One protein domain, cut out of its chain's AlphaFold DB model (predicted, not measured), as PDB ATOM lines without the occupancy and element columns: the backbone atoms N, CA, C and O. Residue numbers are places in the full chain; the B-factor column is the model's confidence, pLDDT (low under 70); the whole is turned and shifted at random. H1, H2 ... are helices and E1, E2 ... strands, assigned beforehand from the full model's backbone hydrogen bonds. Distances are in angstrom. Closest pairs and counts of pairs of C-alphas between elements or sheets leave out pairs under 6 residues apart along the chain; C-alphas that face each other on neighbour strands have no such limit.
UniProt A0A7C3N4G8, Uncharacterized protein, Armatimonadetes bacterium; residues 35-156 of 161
ATOM      1  N   ALA A  35      92.889  27.436 -22.589       71.12
ATOM      2  CA  ALA A  35      93.585  27.461 -21.297       71.12
ATOM      3  C   ALA A  35      92.725  28.039 -20.168       71.12
ATOM      4  O   ALA A  35      92.712  27.508 -19.069       71.12
ATOM      5  N   CYS A  36      91.949  29.102 -20.411       88.81
ATOM      6  CA  CYS A  36      91.231  29.761 -19.321       88.81
ATOM      7  C   CYS A  36      90.067  28.934 -18.756       88.81
ATOM      8  O   CYS A  36      89.887  28.914 -17.540       88.81
ATOM      9  N   SER A  37      89.259  28.292 -19.606       92.00
ATOM     10  CA  SER A  37      88.153  27.441 -19.145       92.00
ATOM     11  C   SER A  37      88.684  26.194 -18.454       92.00
ATOM     12  O   SER A  37      88.183  25.839 -17.388       92.00
ATOM     13  N   TYR A  38      89.721  25.577 -19.029       92.44
ATOM     14  CA  TYR A  38      90.411  24.445 -18.425       92.44
ATOM     15  C   TYR A  38      91.008  24.827 -17.065       92.44
ATOM     16  O   TYR A  38      90.668  24.199 -16.071       92.44
ATOM     17  N   ASN A  39      91.790  25.907 -16.982       93.94
ATOM     18  CA  ASN A  39      92.422  26.369 -15.743       93.94
ATOM     19  C   ASN A  39      91.398  26.674 -14.647       93.94
ATOM     20  O   ASN A  39      91.597  26.291 -13.502       93.94
ATOM     21  N   LEU A  40      90.273  27.312 -14.985       94.56
ATOM     22  CA  LEU A  40      89.199  27.579 -14.024       94.56
ATOM     23  C   LEU A  40      88.534  26.289 -13.519       94.56
ATOM     24  O   LEU A  40      88.264  26.162 -12.323       94.56
ATOM     25  N   LYS A  41      88.290  25.317 -14.404       95.56
ATOM     26  CA  LYS A  41      87.773  23.997 -14.015       95.56
ATOM     27  C   LYS A  41      88.793  23.222 -13.172       95.56
ATOM     28  O   LYS A  41      88.432  22.672 -12.137       95.56
ATOM     29  N   ALA A  42      90.062  23.224 -13.569       94.75
ATOM     30  CA  ALA A  42      91.161  22.606 -12.835       94.75
ATOM     31  C   ALA A  42      91.316  23.226 -11.444       94.75
ATOM     32  O   ALA A  42      91.399  22.503 -10.456       94.75
ATOM     33  N   LEU A  43      91.233  24.553 -11.342       95.31
ATOM     34  CA  LEU A  43      91.239  25.274 -10.074       95.31
ATOM     35  C   LEU A  43      90.075  24.850  -9.170       95.31
ATOM     36  O   LEU A  43      90.272  24.679  -7.970       95.31
ATOM     37  N   TRP A  44      88.885  24.617  -9.730       96.19
ATOM     38  CA  TRP A  44      87.756  24.072  -8.972       96.19
ATOM     39  C   TRP A  44      88.004  22.646  -8.478       96.19
ATOM     40  O   TRP A  44      87.765  22.364  -7.303       96.19
ATOM     41  N   VAL A  45      88.538  21.767  -9.331       95.44
ATOM     42  CA  VAL A  45      88.911  20.395  -8.945       95.44
ATOM     43  C   VAL A  45      89.935  20.422  -7.813       95.44
ATOM     44  O   VAL A  45      89.731  19.785  -6.780       95.44
ATOM     45  N   VAL A  46      90.999  21.209  -7.965       94.94
ATOM     46  CA  VAL A  46      92.053  21.357  -6.958       94.94
ATOM     47  C   VAL A  46      91.501  21.943  -5.658       94.94
ATOM     48  O   VAL A  46      91.801  21.424  -4.587       94.94
ATOM     49  N   ALA A  47      90.635  22.955  -5.719       94.94
ATOM     50  CA  ALA A  47      89.999  23.528  -4.534       94.94
ATOM     51  C   ALA A  47      89.121  22.505  -3.794       94.94
ATOM     52  O   ALA A  47      89.168  22.422  -2.566       94.94
ATOM     53  N   ARG A  48      88.345  21.688  -4.521       95.06
ATOM     54  CA  ARG A  48      87.549  20.602  -3.926       95.06
ATOM     55  C   ARG A  48      88.435  19.543  -3.289       95.06
ATOM     56  O   ARG A  48      88.159  19.116  -2.170       95.06
ATOM     57  N   LEU A  49      89.497  19.137  -3.979       94.06
ATOM     58  CA  LEU A  49      90.443  18.156  -3.466       94.06
ATOM     59  C   LEU A  49      91.184  18.665  -2.230       94.06
ATOM     60  O   LEU A  49      91.332  17.902  -1.280       94.06
ATOM     61  N   CYS A  50      91.569  19.939  -2.206       93.56
ATOM     62  CA  CYS A  50      92.118  20.615  -1.035       93.56
ATOM     63  C   CYS A  50      91.156  20.521   0.154       93.56
ATOM     64  O   CYS A  50      91.527  20.002   1.204       93.56
ATOM     65  N   SER A  51      89.894  20.922  -0.028       93.94
ATOM     66  CA  SER A  51      88.889  20.841   1.038       93.94
ATOM     67  C   SER A  51      88.659  19.420   1.549       93.94
ATOM     68  O   SER A  51      88.525  19.212   2.753       93.94
ATOM     69  N   VAL A  52      88.635  18.427   0.656       93.69
ATOM     70  CA  VAL A  52      88.389  17.029   1.036       93.69
ATOM     71  C   VAL A  52      89.616  16.386   1.688       93.69
ATOM     72  O   VAL A  52      89.486  15.784   2.754       93.69
ATOM     73  N   LYS A  53      90.802  16.492   1.076       92.62
ATOM     74  CA  LYS A  53      92.015  15.806   1.556       92.62
ATOM     75  C   LYS A  53      92.616  16.481   2.782       92.62
ATOM     76  O   LYS A  53      93.016  15.783   3.709       92.62
ATOM     77  N   ASP A  54      92.641  17.811   2.804       92.00
ATOM     78  CA  ASP A  54      93.278  18.576   3.879       92.00
ATOM     79  C   ASP A  54      92.258  19.066   4.927       92.00
ATOM     80  O   ASP A  54      92.612  19.796   5.852       92.00
ATOM     81  N   LYS A  55      90.989  18.637   4.814       91.75
ATOM     82  CA  LYS A  55      89.880  18.947   5.738       91.75
ATOM     83  C   LYS A  55      89.653  20.450   5.945       91.75
ATOM     84  O   LYS A  55      89.233  20.879   7.021       91.75
ATOM     85  N   THR A  56      89.913  21.259   4.921       90.38
ATOM     86  CA  THR A  56      89.647  22.702   4.950       90.38
ATOM     87  C   THR A  56      88.212  23.000   4.501       90.38
ATOM     88  O   THR A  56      87.679  22.285   3.647       90.38
ATOM     89  N   PRO A  57      87.572  24.078   4.993       91.25
ATOM     90  CA  PRO A  57      86.292  24.532   4.453       91.25
ATOM     91  C   PRO A  57      86.352  24.711   2.932       91.25
ATOM     92  O   PRO A  57      87.408  25.015   2.373       91.25
ATOM     93  N   PHE A  58      85.223  24.486   2.259       91.62
ATOM     94  CA  PHE A  58      85.089  24.801   0.841       91.62
ATOM     95  C   PHE A  58      84.340  26.128   0.683       91.62
ATOM     96  O   PHE A  58      83.236  26.243   1.217       91.62
ATOM     97  N   PRO A  59      84.884  27.092  -0.076       92.50
ATOM     98  CA  PRO A  59      86.172  27.052  -0.778       92.50
ATOM     99  C   PRO A  59      87.383  27.311   0.144       92.50
ATOM    100  O   PRO A  59      87.257  28.064   1.111       92.50
ATOM    101  N   PRO A  60      88.565  26.727  -0.142       92.94
ATOM    102  CA  PRO A  60      89.762  26.977   0.658       92.94
ATOM    103  C   PRO A  60      90.307  28.404   0.461       92.94
ATOM    104  O   PRO A  60      90.010  29.053  -0.547       92.94
ATOM    105  N   PRO A  61      91.154  28.907   1.377       92.31
ATOM    106  CA  PRO A  61      91.846  30.175   1.172       92.31
ATOM    107  C   PRO A  61      92.877  30.063   0.037       92.31
ATOM    108  O   PRO A  61      93.673  29.123  -0.003       92.31
ATOM    109  N   LEU A  62      92.904  31.055  -0.860       92.75
ATOM    110  CA  LEU A  62      93.776  31.068  -2.043       92.75
ATOM    111  C   LEU A  62      95.266  30.811  -1.734       92.75
ATOM    112  O   LEU A  62      95.843  29.960  -2.413       92.75
ATOM    113  N   PRO A  63      95.898  31.443  -0.716       92.69
ATOM    114  CA  PRO A  63      97.315  31.203  -0.424       92.69
ATOM    115  C   PRO A  63      97.634  29.740  -0.104       92.69
ATOM    116  O   PRO A  63      98.735  29.265  -0.374       92.69
ATOM    117  N   PHE A  64      96.668  29.013   0.465       91.12
ATOM    118  CA  PHE A  64      96.831  27.604   0.797       91.12
ATOM    119  C   PHE A  64      96.809  26.734  -0.465       91.12
ATOM    120  O   PHE A  64      97.690  25.898  -0.654       91.12
ATOM    121  N   ILE A  65      95.854  26.978  -1.366       93.12
ATOM    122  CA  ILE A  65      95.763  26.272  -2.652       93.12
ATOM    123  C   ILE A  65      97.011  26.536  -3.496       93.12
ATOM    124  O   ILE A  65      97.629  25.594  -3.993       93.12
ATOM    125  N   GLN A  66      97.397  27.808  -3.629       94.12
ATOM    126  CA  GLN A  66      98.558  28.213  -4.415       94.12
ATOM    127  C   GLN A  66      99.818  27.501  -3.920       94.12
ATOM    128  O   GLN A  66     100.439  26.765  -4.679       94.12
ATOM    129  N   ARG A  67     100.131  27.605  -2.625       90.88
ATOM    130  CA  ARG A  67     101.377  27.056  -2.086       90.88
ATOM    131  C   ARG A  67     101.431  25.527  -2.080       90.88
ATOM    132  O   ARG A  67     102.469  24.958  -2.398       90.88
ATOM    133  N   PHE A  68     100.358  24.856  -1.655       89.12
ATOM    134  CA  PHE A  68     100.420  23.424  -1.321       89.12
ATOM    135  C   PHE A  68      99.893  22.493  -2.411       89.12
ATOM    136  O   PHE A  68     100.194  21.300  -2.382       89.12
ATOM    137  N   TRP A  69      99.113  23.010  -3.358       91.50
ATOM    138  CA  TRP A  69      98.541  22.201  -4.432       91.50
ATOM    139  C   TRP A  69      99.074  22.572  -5.806       91.50
ATOM    140  O   TRP A  69      99.317  21.677  -6.609       91.50
ATOM    141  N   VAL A  70      99.261  23.866  -6.064       91.25
ATOM    142  CA  VAL A  70      99.733  24.352  -7.364       91.25
ATOM    143  C   VAL A  70     101.260  24.391  -7.377       91.25
ATOM    144  O   VAL A  70     101.879  23.593  -8.074       91.25
ATOM    145  N   ASP A  71     101.876  25.231  -6.548       90.38
ATOM    146  CA  ASP A  71     103.322  25.500  -6.581       90.38
ATOM    147  C   ASP A  71     104.162  24.304  -6.117       90.38
ATOM    148  O   ASP A  71     105.262  24.079  -6.615       90.38
ATOM    149  N   ALA A  72     103.633  23.490  -5.200       88.50
ATOM    150  CA  ALA A  72     104.288  22.259  -4.756       88.50
ATOM    151  C   ALA A  72     104.306  21.147  -5.825       88.50
ATOM    152  O   ALA A  72     104.927  20.111  -5.595       88.50
ATOM    153  N   GLY A  73     103.607  21.320  -6.957       85.44
ATOM    154  CA  GLY A  73     103.538  20.313  -8.020       85.44
ATOM    155  C   GLY A  73     102.874  19.012  -7.570       85.44
ATOM    156  O   GLY A  73     103.313  17.928  -7.941       85.44
ATOM    157  N   ARG A  74     101.844  19.098  -6.718       89.12
ATOM    158  CA  ARG A  74     101.190  17.913  -6.155       89.12
ATOM    159  C   ARG A  74     100.458  17.152  -7.257       89.12
ATOM    160  O   ARG A  74      99.472  17.641  -7.805       89.12
ATOM    161  N   GLU A  75     100.904  15.932  -7.525       90.44
ATOM    162  CA  GLU A  75     100.262  15.069  -8.509       90.44
ATOM    163  C   GLU A  75      98.881  14.597  -8.034       90.44
ATOM    164  O   GLU A  75      98.663  14.208  -6.877       90.44
ATOM    165  N   VAL A  76      97.929  14.614  -8.961       90.75
ATOM    166  CA  VAL A  76      96.560  14.153  -8.764       90.75
ATOM    167  C   VAL A  76      96.271  13.059  -9.778       90.75
ATOM    168  O   VAL A  76      96.413  13.259 -10.981       90.75
ATOM    169  N   LEU A  77      95.825  11.906  -9.280       93.06
ATOM    170  CA  LEU A  77      95.291  10.841 -10.117       93.06
ATOM    171  C   LEU A  77      93.967  11.298 -10.740       93.06
ATOM    172  O   LEU A  77      93.006  11.576 -10.013       93.06
ATOM    173  N   LEU A  78      93.910  11.355 -12.070       92.25
ATOM    174  CA  LEU A  78      92.688  11.692 -12.789       92.25
ATOM    175  C   LEU A  78      91.655  10.569 -12.698       92.25
ATOM    176  O   LEU A  78      91.854   9.471 -13.222       92.25
ATOM    177  N   THR A  79      90.514  10.880 -12.086       93.38
ATOM    178  CA  THR A  79      89.326  10.022 -12.130       93.38
ATOM    179  C   THR A  79      88.543  10.239 -13.432       93.38
ATOM    180  O   THR A  79      88.671  11.307 -14.044       93.38
ATOM    181  N   PRO A  80      87.670   9.294 -13.831       93.31
ATOM    182  CA  PRO A  80      86.787   9.469 -14.990       93.31
ATOM    183  C   PRO A  80      85.953  10.756 -14.921       93.31
ATOM    184  O   PRO A  80      85.822  11.486 -15.903       93.31
ATOM    185  N   ASP A  81      85.439  11.089 -13.733       92.94
ATOM    186  CA  ASP A  81      84.641  12.299 -13.522       92.94
ATOM    187  C   ASP A  81      85.467  13.575 -13.704       92.94
ATOM    188  O   ASP A  81      84.993  14.530 -14.319       92.94
ATOM    189  N   MET A  82      86.711  13.600 -13.211       93.94
ATOM    190  CA  MET A  82      87.613  14.740 -13.406       93.94
ATOM    191  C   MET A  82      87.993  14.893 -14.874       93.94
ATOM    192  O   MET A  82      87.941  16.000 -15.404       93.94
ATOM    193  N   GLN A  83      88.337  13.791 -15.538       92.12
ATOM    194  CA  GLN A  83      88.691  13.771 -16.954       92.12
ATOM    195  C   GLN A  83      87.540  14.310 -17.814       92.12
ATOM    196  O   GLN A  83      87.752  15.218 -18.621       92.12
ATOM    197  N   LYS A  84      86.311  13.839 -17.572       92.56
ATOM    198  CA  LYS A  84      85.108  14.350 -18.238       92.56
ATOM    199  C   LYS A  84      84.840  15.816 -17.905       92.56
ATOM    200  O   LYS A  84      84.531  16.594 -18.800       92.56
ATOM    201  N   PHE A  85      84.954  16.211 -16.637       93.25
ATOM    202  CA  PHE A  85      84.711  17.591 -16.217       93.25
ATOM    203  C   PHE A  85      85.702  18.575 -16.851       93.25
ATOM    204  O   PHE A  85      85.303  19.672 -17.246       93.25
ATOM    205  N   LEU A  86      86.968  18.178 -16.982       92.00
ATOM    206  CA  LEU A  86      88.045  18.963 -17.590       92.00
ATOM    207  C   LEU A  86      88.044  18.931 -19.128       92.00
ATOM    208  O   LEU A  86      88.901  19.576 -19.729       92.00
ATOM    209  N   ASP A  87      87.097  18.224 -19.756       90.44
ATOM    210  CA  ASP A  87      87.024  17.999 -21.207       90.44
ATOM    211  C   ASP A  87      88.318  17.388 -21.787       90.44
ATOM    212  O   ASP A  87      88.742  17.712 -22.899       90.44
ATOM    213  N   LEU A  88      88.975  16.510 -21.021       87.31
ATOM    214  CA  LEU A  88      90.211  15.851 -21.437       87.31
ATOM    215  C   LEU A  88      89.925  14.597 -22.283       87.31
ATOM    216  O   LEU A  88      88.880  13.964 -22.111       87.31
ATOM    217  N   PRO A  89      90.850  14.179 -23.167       85.00
ATOM    218  CA  PRO A  89      90.735  12.915 -23.897       85.00
ATOM    219  C   PRO A  89      90.590  11.709 -22.957       85.00
ATOM    220  O   PRO A  89      91.173  11.693 -21.877       85.00
ATOM    221  N   THR A  90      89.870  10.665 -23.381       81.94
ATOM    222  CA  THR A  90      89.651   9.437 -22.581       81.94
ATOM    223  C   THR A  90      90.939   8.722 -22.192       81.94
ATOM    224  O   THR A  90      91.017   8.128 -21.126       81.94
ATOM    225  N   VAL A  91      91.987   8.844 -23.009       83.00
ATOM    226  CA  VAL A  91      93.322   8.305 -22.706       83.00
ATOM    227  C   VAL A  91      93.982   8.944 -21.477       83.00
ATOM    228  O   VAL A  91      95.001   8.440 -21.025       83.00
ATOM    229  N   ALA A  92      93.438  10.048 -20.949       78.31
ATOM    230  CA  ALA A  92      93.951  10.710 -19.753       78.31
ATOM    231  C   ALA A  92      93.470  10.072 -18.435       78.31
ATOM    232  O   ALA A  92      93.955  10.446 -17.367       78.31
ATOM    233  N   GLU A  93      92.518   9.135 -18.479       84.38
ATOM    234  CA  GLU A  93      92.053   8.419 -17.287       84.38
ATOM    235  C   GLU A  93      93.201   7.637 -16.626       84.38
ATOM    236  O   GLU A  93      93.986   6.969 -17.297       84.38
ATOM    237  N   GLY A  94      93.310   7.722 -15.296       84.62
ATOM    238  CA  GLY A  94      94.330   6.992 -14.538       84.62
ATOM    239  C   GLY A  94      95.740   7.584 -14.624       84.62
ATOM    240  O   GLY A  94      96.662   7.040 -14.017       84.62
ATOM    241  N   ILE A  95      95.920   8.707 -15.329       89.75
ATOM    242  CA  ILE A  95      97.186   9.443 -15.363       89.75
ATOM    243  C   ILE A  95      97.309  10.329 -14.117       89.75
ATOM    244  O   ILE A  95      96.341  10.945 -13.666       89.75
ATOM    245  N   TYR A  96      98.525  10.404 -13.575       88.44
ATOM    246  CA  TYR A  96      98.906  11.409 -12.590       88.44
ATOM    247  C   TYR A  96      99.269  12.708 -13.299       88.44
ATOM    248  O   TYR A  96     100.117  12.724 -14.189       88.44
ATOM    249  N   MET A  97      98.614  13.796 -12.910       87.94
ATOM    250  CA  MET A  97      98.870  15.123 -13.458       87.94
ATOM    251  C   MET A  97      99.067  16.123 -12.327       87.94
ATOM    252  O   MET A  97      98.316  16.124 -11.350       87.94
ATOM    253  N   ASP A  98     100.078  16.975 -12.471       87.94
ATOM    254  CA  ASP A  98     100.194  18.187 -11.674       87.94
ATOM    255  C   ASP A  98      99.416  19.334 -12.335       87.94
ATOM    256  O   ASP A  98      99.166  19.339 -13.540       87.94
ATOM    257  N   PHE A  99      98.995  20.296 -11.523       89.69
ATOM    258  CA  PHE A  99      98.230  21.449 -11.985       89.69
ATOM    259  C   PHE A  99      99.043  22.742 -11.865       89.69
ATOM    260  O   PHE A  99      98.500  23.796 -11.521       89.69
ATOM    261  N   ARG A 100     100.357  22.690 -12.115       89.50
ATOM    262  CA  ARG A 100     101.173  23.911 -12.140       89.50
ATOM    263  C   ARG A 100     100.689  24.849 -13.242       89.50
ATOM    264  O   ARG A 100     100.228  24.431 -14.299       89.50
ATOM    265  N   GLY A 101     100.734  26.148 -12.964       88.25
ATOM    266  CA  GLY A 101     100.303  27.175 -13.912       88.25
ATOM    267  C   GLY A 101      98.789  27.367 -14.034       88.25
ATOM    268  O   GLY A 101      98.376  28.336 -14.669       88.25
ATOM    269  N   ILE A 102      97.936  26.566 -13.374       92.62
ATOM    270  CA  ILE A 102      96.467  26.758 -13.447       92.62
ATOM    271  C   ILE A 102      95.995  28.094 -12.864       92.62
ATOM    272  O   ILE A 102      94.859  28.497 -13.086       92.62
ATOM    273  N   LEU A 103      96.847  28.773 -12.092       94.25
ATOM    274  CA  LEU A 103      96.584  30.098 -11.529       94.25
ATOM    275  C   LEU A 103      96.962  31.241 -12.479       94.25
ATOM    276  O   LEU A 103      96.733  32.405 -12.146       94.25
ATOM    277  N   LEU A 104      97.511  30.927 -13.652       93.00
ATOM    278  CA  LEU A 104      97.986  31.890 -14.634       93.00
ATOM    279  C   LEU A 104      97.123  31.839 -15.891       93.00
ATOM    280  O   LEU A 104      96.814  30.778 -16.428       93.00
ATOM    281  N   CYS A 105      96.711  33.008 -16.370       91.75
ATOM    282  CA  CYS A 105      95.957  33.128 -17.607       91.75
ATOM    283  C   CYS A 105      96.885  33.614 -18.716       91.75
ATOM    284  O   CYS A 105      97.512  34.654 -18.566       91.75
ATOM    285  N   ALA A 106      96.901  32.932 -19.862       89.38
ATOM    286  CA  ALA A 106      97.704  33.344 -21.017       89.38
ATOM    287  C   ALA A 106      97.340  34.738 -21.574       89.38
ATOM    288  O   ALA A 106      98.139  35.344 -22.278       89.38
ATOM    289  N   ARG A 107      96.138  35.255 -21.265       88.38
ATOM    290  CA  ARG A 107      95.707  36.616 -21.632       88.38
ATOM    291  C   ARG A 107      96.104  37.691 -20.613       88.38
ATOM    292  O   ARG A 107      95.800  38.861 -20.831       88.38
ATOM    293  N   ASP A 108      96.717  37.304 -19.498       90.75
ATOM    294  CA  ASP A 108      97.289  38.245 -18.540       90.75
ATOM    295  C   ASP A 108      98.496  38.951 -19.194       90.75
ATOM    296  O   ASP A 108      99.383  38.256 -19.695       90.75
ATOM    297  N   PRO A 109      98.561  40.296 -19.215       90.94
ATOM    298  CA  PRO A 109      99.709  41.021 -19.766       90.94
ATOM    299  C   PRO A 109     101.049  40.607 -19.146       90.94
ATOM    300  O   PRO A 109     102.064  40.585 -19.839       90.94
ATOM    301  N   ASP A 110     101.040  40.209 -17.871       92.75
ATOM    302  CA  ASP A 110     102.230  39.782 -17.136       92.75
ATOM    303  C   ASP A 110     102.427  38.256 -17.163       92.75
ATOM    304  O   ASP A 110     103.239  37.726 -16.401       92.75
ATOM    305  N   TYR A 111     101.706  37.519 -18.021       89.62
ATOM    306  CA  TYR A 111     101.720  36.051 -18.058       89.62
ATOM    307  C   TYR A 111     103.136  35.465 -18.090       89.62
ATOM    308  O   TYR A 111     103.465  34.620 -17.262       89.62
ATOM    309  N   LEU A 112     103.998  35.941 -18.998       88.75
ATOM    310  CA  LEU A 112     105.365  35.425 -19.133       88.75
ATOM    311  C   LEU A 112     106.210  35.685 -17.880       88.75
ATOM    312  O   LEU A 112     106.964  34.811 -17.455       88.75
ATOM    313  N   LEU A 113     106.055  36.858 -17.260       92.50
ATOM    314  CA  LEU A 113     106.749  37.194 -16.019       92.50
ATOM    315  C   LEU A 113     106.258  36.322 -14.859       92.50
ATOM    316  O   LEU A 113     107.064  35.838 -14.065       92.50
ATOM    317  N   LYS A 114     104.944  36.102 -14.757       93.69
ATOM    318  CA  LYS A 114     104.347  35.254 -13.720       93.69
ATOM    319  C   LYS A 114     104.732  33.785 -13.891       93.69
ATOM    320  O   LYS A 114     105.084  33.150 -12.902       93.69
ATOM    321  N   MET A 115     104.749  33.277 -15.125       89.44
ATOM    322  CA  MET A 115     105.255  31.938 -15.446       89.44
ATOM    323  C   MET A 115     106.720  31.794 -15.031       89.44
ATOM    324  O   MET A 115     107.059  30.852 -14.325       89.44
ATOM    325  N   ALA A 116     107.579  32.753 -15.394       89.81
ATOM    326  CA  ALA A 116     108.990  32.721 -15.012       89.81
ATOM    327  C   ALA A 116     109.178  32.724 -13.485       89.81
ATOM    328  O   ALA A 116     109.990  31.964 -12.965       89.81
ATOM    329  N   LYS A 117     108.399  33.538 -12.758       94.06
ATOM    330  CA  LYS A 117     108.414  33.551 -11.289       94.06
ATOM    331  C   LYS A 117     107.972  32.211 -10.701       94.06
ATOM    332  O   LYS A 117     108.661  31.701  -9.827       94.06
ATOM    333  N   MET A 118     106.878  31.637 -11.199       90.88
ATOM    334  CA  MET A 118     106.369  30.337 -10.756       90.88
ATOM    335  C   MET A 118     107.413  29.227 -10.949       90.88
ATOM    336  O   MET A 118     107.707  28.504 -10.002       90.88
ATOM    337  N   GLU A 119     108.027  29.132 -12.132       88.31
ATOM    338  CA  GLU A 119     109.077  28.137 -12.426       88.31
ATOM    339  C   GLU A 119     110.317  28.297 -11.528       88.31
ATOM    340  O   GLU A 119     111.001  27.327 -11.213       88.31
ATOM    341  N   GLN A 120     110.601  29.523 -11.082       91.00
ATOM    342  CA  GLN A 120     111.697  29.831 -10.157       91.00
ATOM    343  C   GLN A 120     111.301  29.721  -8.675       91.00
ATOM    344  O   GLN A 120     112.128  29.996  -7.805       91.00
ATOM    345  N   GLY A 121     110.050  29.366  -8.358       89.44
ATOM    346  CA  GLY A 121     109.537  29.346  -6.983       89.44
ATOM    347  C   GLY A 121     109.466  30.732  -6.327       89.44
ATOM    348  O   GLY A 121     109.473  30.844  -5.099       89.44
ATOM    349  N   LEU A 122     109.432  31.801  -7.126       92.19
ATOM    350  CA  LEU A 122     109.317  33.175  -6.652       92.19
ATOM    351  C   LEU A 122     107.845  33.562  -6.437       92.19
ATOM    352  O   LEU A 122     106.981  33.145  -7.210       92.19
ATOM    353  N   PRO A 123     107.540  34.428  -5.451       92.38
ATOM    354  CA  PRO A 123     106.182  34.912  -5.231       92.38
ATOM    355  C   PRO A 123     105.600  35.604  -6.468       92.38
ATOM    356  O   PRO A 123     106.225  36.489  -7.065       92.38
ATOM    357  N   TYR A 124     104.369  35.241  -6.816       93.75
ATOM    358  CA  TYR A 124     103.613  35.841  -7.907       93.75
ATOM    359  C   TYR A 124     102.135  35.975  -7.535       93.75
ATOM    360  O   TYR A 124     101.591  35.178  -6.768       93.75
ATOM    361  N   GLU A 125     101.478  36.980  -8.108       94.44
ATOM    362  CA  GLU A 125     100.037  37.157  -7.968       94.44
ATOM    363  C   GLU A 125      99.291  36.343  -9.037       94.44
ATOM    364  O   GLU A 125      99.575  36.510 -10.233       94.44
ATOM    365  N   PRO A 126      98.322  35.492  -8.651       94.62
ATOM    366  CA  PRO A 126      97.475  34.772  -9.595       94.62
ATOM    367  C   PRO A 126      96.778  35.699 -10.598       94.62
ATOM    368  O   PRO A 126      96.432  36.839 -10.294       94.62
ATOM    369  N   SER A 127      96.532  35.205 -11.809       94.69
ATOM    370  CA  SER A 127      95.754  35.932 -12.821       94.69
ATOM    371  C   SER A 127      94.254  35.962 -12.507       94.69
ATOM    372  O   SER A 127      93.531  36.806 -13.037       94.69
ATOM    373  N   TYR A 128      93.771  35.030 -11.681       94.06
ATOM    374  CA  TYR A 128      92.358  34.881 -11.336       94.06
ATOM    375  C   TYR A 128      92.033  35.578 -10.013       94.06
ATOM    376  O   TYR A 128      92.753  35.435  -9.026       94.06
ATOM    377  N   ARG A 129      90.905  36.287  -9.973       94.00
ATOM    378  CA  ARG A 129      90.345  36.884  -8.758       94.00
ATOM    379  C   ARG A 129      89.596  35.819  -7.968       94.00
ATOM    380  O   ARG A 129      88.697  35.184  -8.511       94.00
ATOM    381  N   TRP A 130      89.942  35.651  -6.698       92.62
ATOM    382  CA  TRP A 130      89.266  34.733  -5.779       92.62
ATOM    383  C   TRP A 130      88.071  35.435  -5.131       92.62
ATOM    384  O   TRP A 130      88.266  36.436  -4.446       92.62
ATOM    385  N   LEU A 131      86.844  34.964  -5.381       89.31
ATOM    386  CA  LEU A 131      85.607  35.686  -5.016       89.31
ATOM    387  C   LEU A 131      84.540  34.800  -4.336       89.31
ATOM    388  O   LEU A 131      83.360  34.879  -4.699       89.31
ATOM    389  N   PRO A 132      84.920  33.967  -3.346       78.88
ATOM    390  CA  PRO A 132      84.074  32.904  -2.799       78.88
ATOM    391  C   PRO A 132      82.727  33.390  -2.241       78.88
ATOM    392  O   PRO A 132      81.720  32.691  -2.370       78.88
ATOM    393  N   ASP A 133      82.681  34.612  -1.711       76.31
ATOM    394  CA  ASP A 133      81.483  35.213  -1.110       76.31
ATOM    395  C   ASP A 133      80.364  35.506  -2.132       76.31
ATOM    396  O   ASP A 133      79.199  35.661  -1.769       76.31
ATOM    397  N   ALA A 134      80.681  35.525  -3.431       76.62
ATOM    398  CA  ALA A 134      79.746  35.824  -4.518       76.62
ATOM    399  C   ALA A 134      79.219  34.563  -5.236       76.62
ATOM    400  O   ALA A 134      78.930  34.603  -6.437       76.62
ATOM    401  N   ARG A 135      79.166  33.409  -4.544       86.69
ATOM    402  CA  ARG A 135      78.887  32.073  -5.136       86.69
ATOM    403  C   ARG A 135      79.822  31.702  -6.300       86.69
ATOM    404  O   ARG A 135      79.548  30.782  -7.073       86.69
ATOM    405  N   THR A 136      80.939  32.408  -6.414       92.56
ATOM    406  CA  THR A 136      81.936  32.274  -7.471       92.56
ATOM    407  C   THR A 136      83.231  31.832  -6.821       92.56
ATOM    408  O   THR A 136      83.703  32.484  -5.911       92.56
ATOM    409  N   LEU A 137      83.833  30.734  -7.255       94.69
ATOM    410  CA  LEU A 137      85.136  30.342  -6.728       94.69
ATOM    411  C   LEU A 137      86.215  31.322  -7.214       94.69
ATOM    412  O   LEU A 137      86.939  31.915  -6.414       94.69
ATOM    413  N   ALA A 138      86.286  31.516  -8.532       95.12
ATOM    414  CA  ALA A 138      87.272  32.384  -9.156       95.12
ATOM    415  C   ALA A 138      86.765  33.007 -10.463       95.12
ATOM    416  O   ALA A 138      85.946  32.420 -11.175       95.12
ATOM    417  N   GLU A 139      87.293  34.180 -10.800       94.81
ATOM    418  CA  GLU A 139      87.018  34.901 -12.042       94.81
ATOM    419  C   GLU A 139      88.316  35.292 -12.755       94.81
ATOM    420  O   GLU A 139      89.254  35.803 -12.149       94.81
ATOM    421  N   CYS A 140      88.358  35.105 -14.071       93.19
ATOM    422  CA  CYS A 140      89.388  35.654 -14.938       93.19
ATOM    423  C   CYS A 140      88.959  37.035 -15.465       93.19
ATOM    424  O   CYS A 140      88.057  37.091 -16.312       93.19
ATOM    425  N   PRO A 141      89.622  38.137 -15.066       92.00
ATOM    426  CA  PRO A 141      89.272  39.476 -15.541       92.00
ATOM    427  C   PRO A 141      89.568  39.670 -17.040       92.00
ATOM    428  O   PRO A 141      88.908  40.467 -17.703       92.00
ATOM    429  N   TYR A 142      90.516  38.909 -17.595       90.44
ATOM    430  CA  TYR A 142      90.961  39.027 -18.989       90.44
ATOM    431  C   TYR A 142      90.053  38.279 -19.973       90.44
ATOM    432  O   TYR A 142      89.751  38.764 -21.064       90.44
ATOM    433  N   CYS A 143      89.583  37.089 -19.587       89.19
ATOM    434  CA  CYS A 143      88.684  36.268 -20.405       89.19
ATOM    435  C   CYS A 143      87.203  36.502 -20.087       89.19
ATOM    436  O   CYS A 143      86.345  36.006 -20.820       89.19
ATOM    437  N   ARG A 144      86.906  37.225 -18.997       90.19
ATOM    438  CA  ARG A 144      85.560  37.410 -18.436       90.19
ATOM    439  C   ARG A 144      84.836  36.081 -18.214       90.19
ATOM    440  O   ARG A 144      83.657  35.934 -18.528       90.19
ATOM    441  N   LEU A 145      85.569  35.087 -17.724       92.69
ATOM    442  CA  LEU A 145      85.042  33.773 -17.367       92.69
ATOM    443  C   LEU A 145      85.140  33.604 -15.860       92.69
ATOM    444  O   LEU A 145      86.170  33.920 -15.274       92.69
ATOM    445  N   ALA A 146      84.088  33.081 -15.255       94.31
ATOM    446  CA  ALA A 146      84.031  32.760 -13.845       94.31
ATOM    447  C   ALA A 146      83.639  31.295 -13.665       94.31
ATOM    448  O   ALA A 146      82.880  30.749 -14.465       94.31
ATOM    449  N   ILE A 147      84.150  30.665 -12.614       95.88
ATOM    450  CA  ILE A 147      83.753  29.323 -12.191       95.88
ATOM    451  C   ILE A 147      83.015  29.443 -10.864       95.88
ATOM    452  O   ILE A 147      83.526  30.021  -9.906       95.88
ATOM    453  N   SER A 148      81.780  28.954 -10.825       95.56
ATOM    454  CA  SER A 148      80.944  28.956  -9.621       95.56
ATOM    455  C   SER A 148      81.434  27.948  -8.581       95.56
ATOM    456  O   SER A 148      82.222  27.048  -8.884       95.56
ATOM    457  N   LEU A 149      80.938  28.067  -7.347       94.00
ATOM    458  CA  LEU A 149      81.190  27.071  -6.298       94.00
ATOM    459  C   LEU A 149      80.680  25.668  -6.677       94.00
ATOM    460  O   LEU A 149      81.260  24.681  -6.233       94.00
ATOM    461  N   ASP A 150      79.688  25.578  -7.564       93.38
ATOM    462  CA  ASP A 150      79.140  24.316  -8.082       93.38
ATOM    463  C   ASP A 150      79.889  23.791  -9.325       93.38
ATOM    464  O   ASP A 150      79.474  22.804  -9.930       93.38
ATOM    465  N   GLY A 151      80.966  24.459  -9.755       93.25
ATOM    466  CA  GLY A 151      81.790  24.022 -10.887       93.25
ATOM    467  C   GLY A 151      81.225  24.385 -12.264       93.25
ATOM    468  O   GLY A 151      81.738  23.930 -13.285       93.25
ATOM    469  N   LYS A 152      80.185  25.222 -12.339       94.69
ATOM    470  CA  LYS A 152      79.661  25.734 -13.616       94.69
ATOM    471  C   LYS A 152      80.460  26.949 -14.073       94.69
ATOM    472  O   LYS A 152      80.693  27.859 -13.276       94.69
ATOM    473  N   LEU A 153      80.839  26.963 -15.351       93.50
ATOM    474  CA  LEU A 153      81.459  28.116 -16.001       93.50
ATOM    475  C   LEU A 153      80.398  29.119 -16.452       93.50
ATOM    476  O   LEU A 153      79.424  28.756 -17.108       93.50
ATOM    477  N   GLU A 154      80.637  30.390 -16.160       91.62
ATOM    478  CA  GLU A 154      79.781  31.507 -16.546       91.62
ATOM    479  C   GLU A 154      80.620  32.588 -17.223       91.62
ATOM    480  O   GLU A 154      81.725  32.912 -16.780       91.62
ATOM    481  N   ARG A 155      80.098  33.185 -18.297       88.38
ATOM    482  CA  ARG A 155      80.708  34.375 -18.893       88.38
ATOM    483  C   ARG A 155      80.163  35.616 -18.191       88.38
ATOM    484  O   ARG A 155      78.958  35.847 -18.167       88.38
ATOM    485  N   ARG A 156      81.053  36.423 -17.621       82.31
ATOM    486  CA  ARG A 156      80.721  37.691 -16.964       82.31
ATOM    487  C   ARG A 156      80.693  38.818 -18.008       82.31
ATOM    488  O   ARG A 156      81.472  38.831 -18.958       82.31
TER     489      ARG A 156
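Overview. This is residues 35 to 156 of the 161 residues of an uncharacterized protein of Armatimonadetes bacterium (UniProt A0A7C3N4G8). One long helix, H1, runs through the middle, with the small sheet E1 E2 E3 covering one side of it and short helices and long loops round its other sides. H2 packs crosswise on H1, H3 is near it, and H4 sits far out between two long links. The printed part has 122 residues, under half of them in named elements: four named helices, then three named strands, class mixed, helices and strands. The sheet, in the order E1 E2 E3, is antiparallel. The whole is compact, with a radius of gyration of the C-alphas of 13.6 A, and spans 34 by 32 by 30 A.

Arrangement. E1, residues 136 to 140, E2, residues 145 to 148, and E3, residues 153 to 155, form a meander, each strand the antiparallel neighbour of the one before. In the hairpin E1 and E2, N 137 and O 147 are 2.8 A apart, within hydrogen-bond range; in the hairpin E2 and E3, N 146 and O 154 are 2.8 A apart, also within range. H1, residues 35 to 53, is on one face of the sheet, giving two layers, a helix over a sheet, at a height over the sheet of 9.2 A. It lies over E1 and E2 and runs along the strands, at 22 degrees to E2 on the local plane; the closest C-alphas of H1 and E2, Leu 40 and Ile 147, are 6.0 A apart. H2, residues 62 to 70, touches residues 46 to 50 of H1, about perpendicular at 86 degrees, with the closest C-alphas, Ala 47 and Ile 65, 6.7 A apart. H3, residues 80 to 85, is close to H1 but not clearly touching; the closest C-alphas, Val 45 and Met 82, are 7.3 A apart. H4, residues 111 to 119, is apart from H1, H2 and H3. In H1, H2, H3 and H4 every O i to N i+4 pair is within hydrogen-bond range.

Along the chain. H1 begins at C-alpha 35 (93.585, 27.461, -21.297) and is 25.7 A long; H4 is 12.2 A, E1 11.1 A and H2 10.4 A. E3 ends at C-alpha 155 (80.708, 34.375, -18.893).

Size, cuts and confidence. The two C-alphas farthest apart, Val 91 and Asp 133, are 36.5 A apart. The printed part has no cut. The links H3 to H4 and H4 to E1 are long. No printed residue is under 70 in pLDDT.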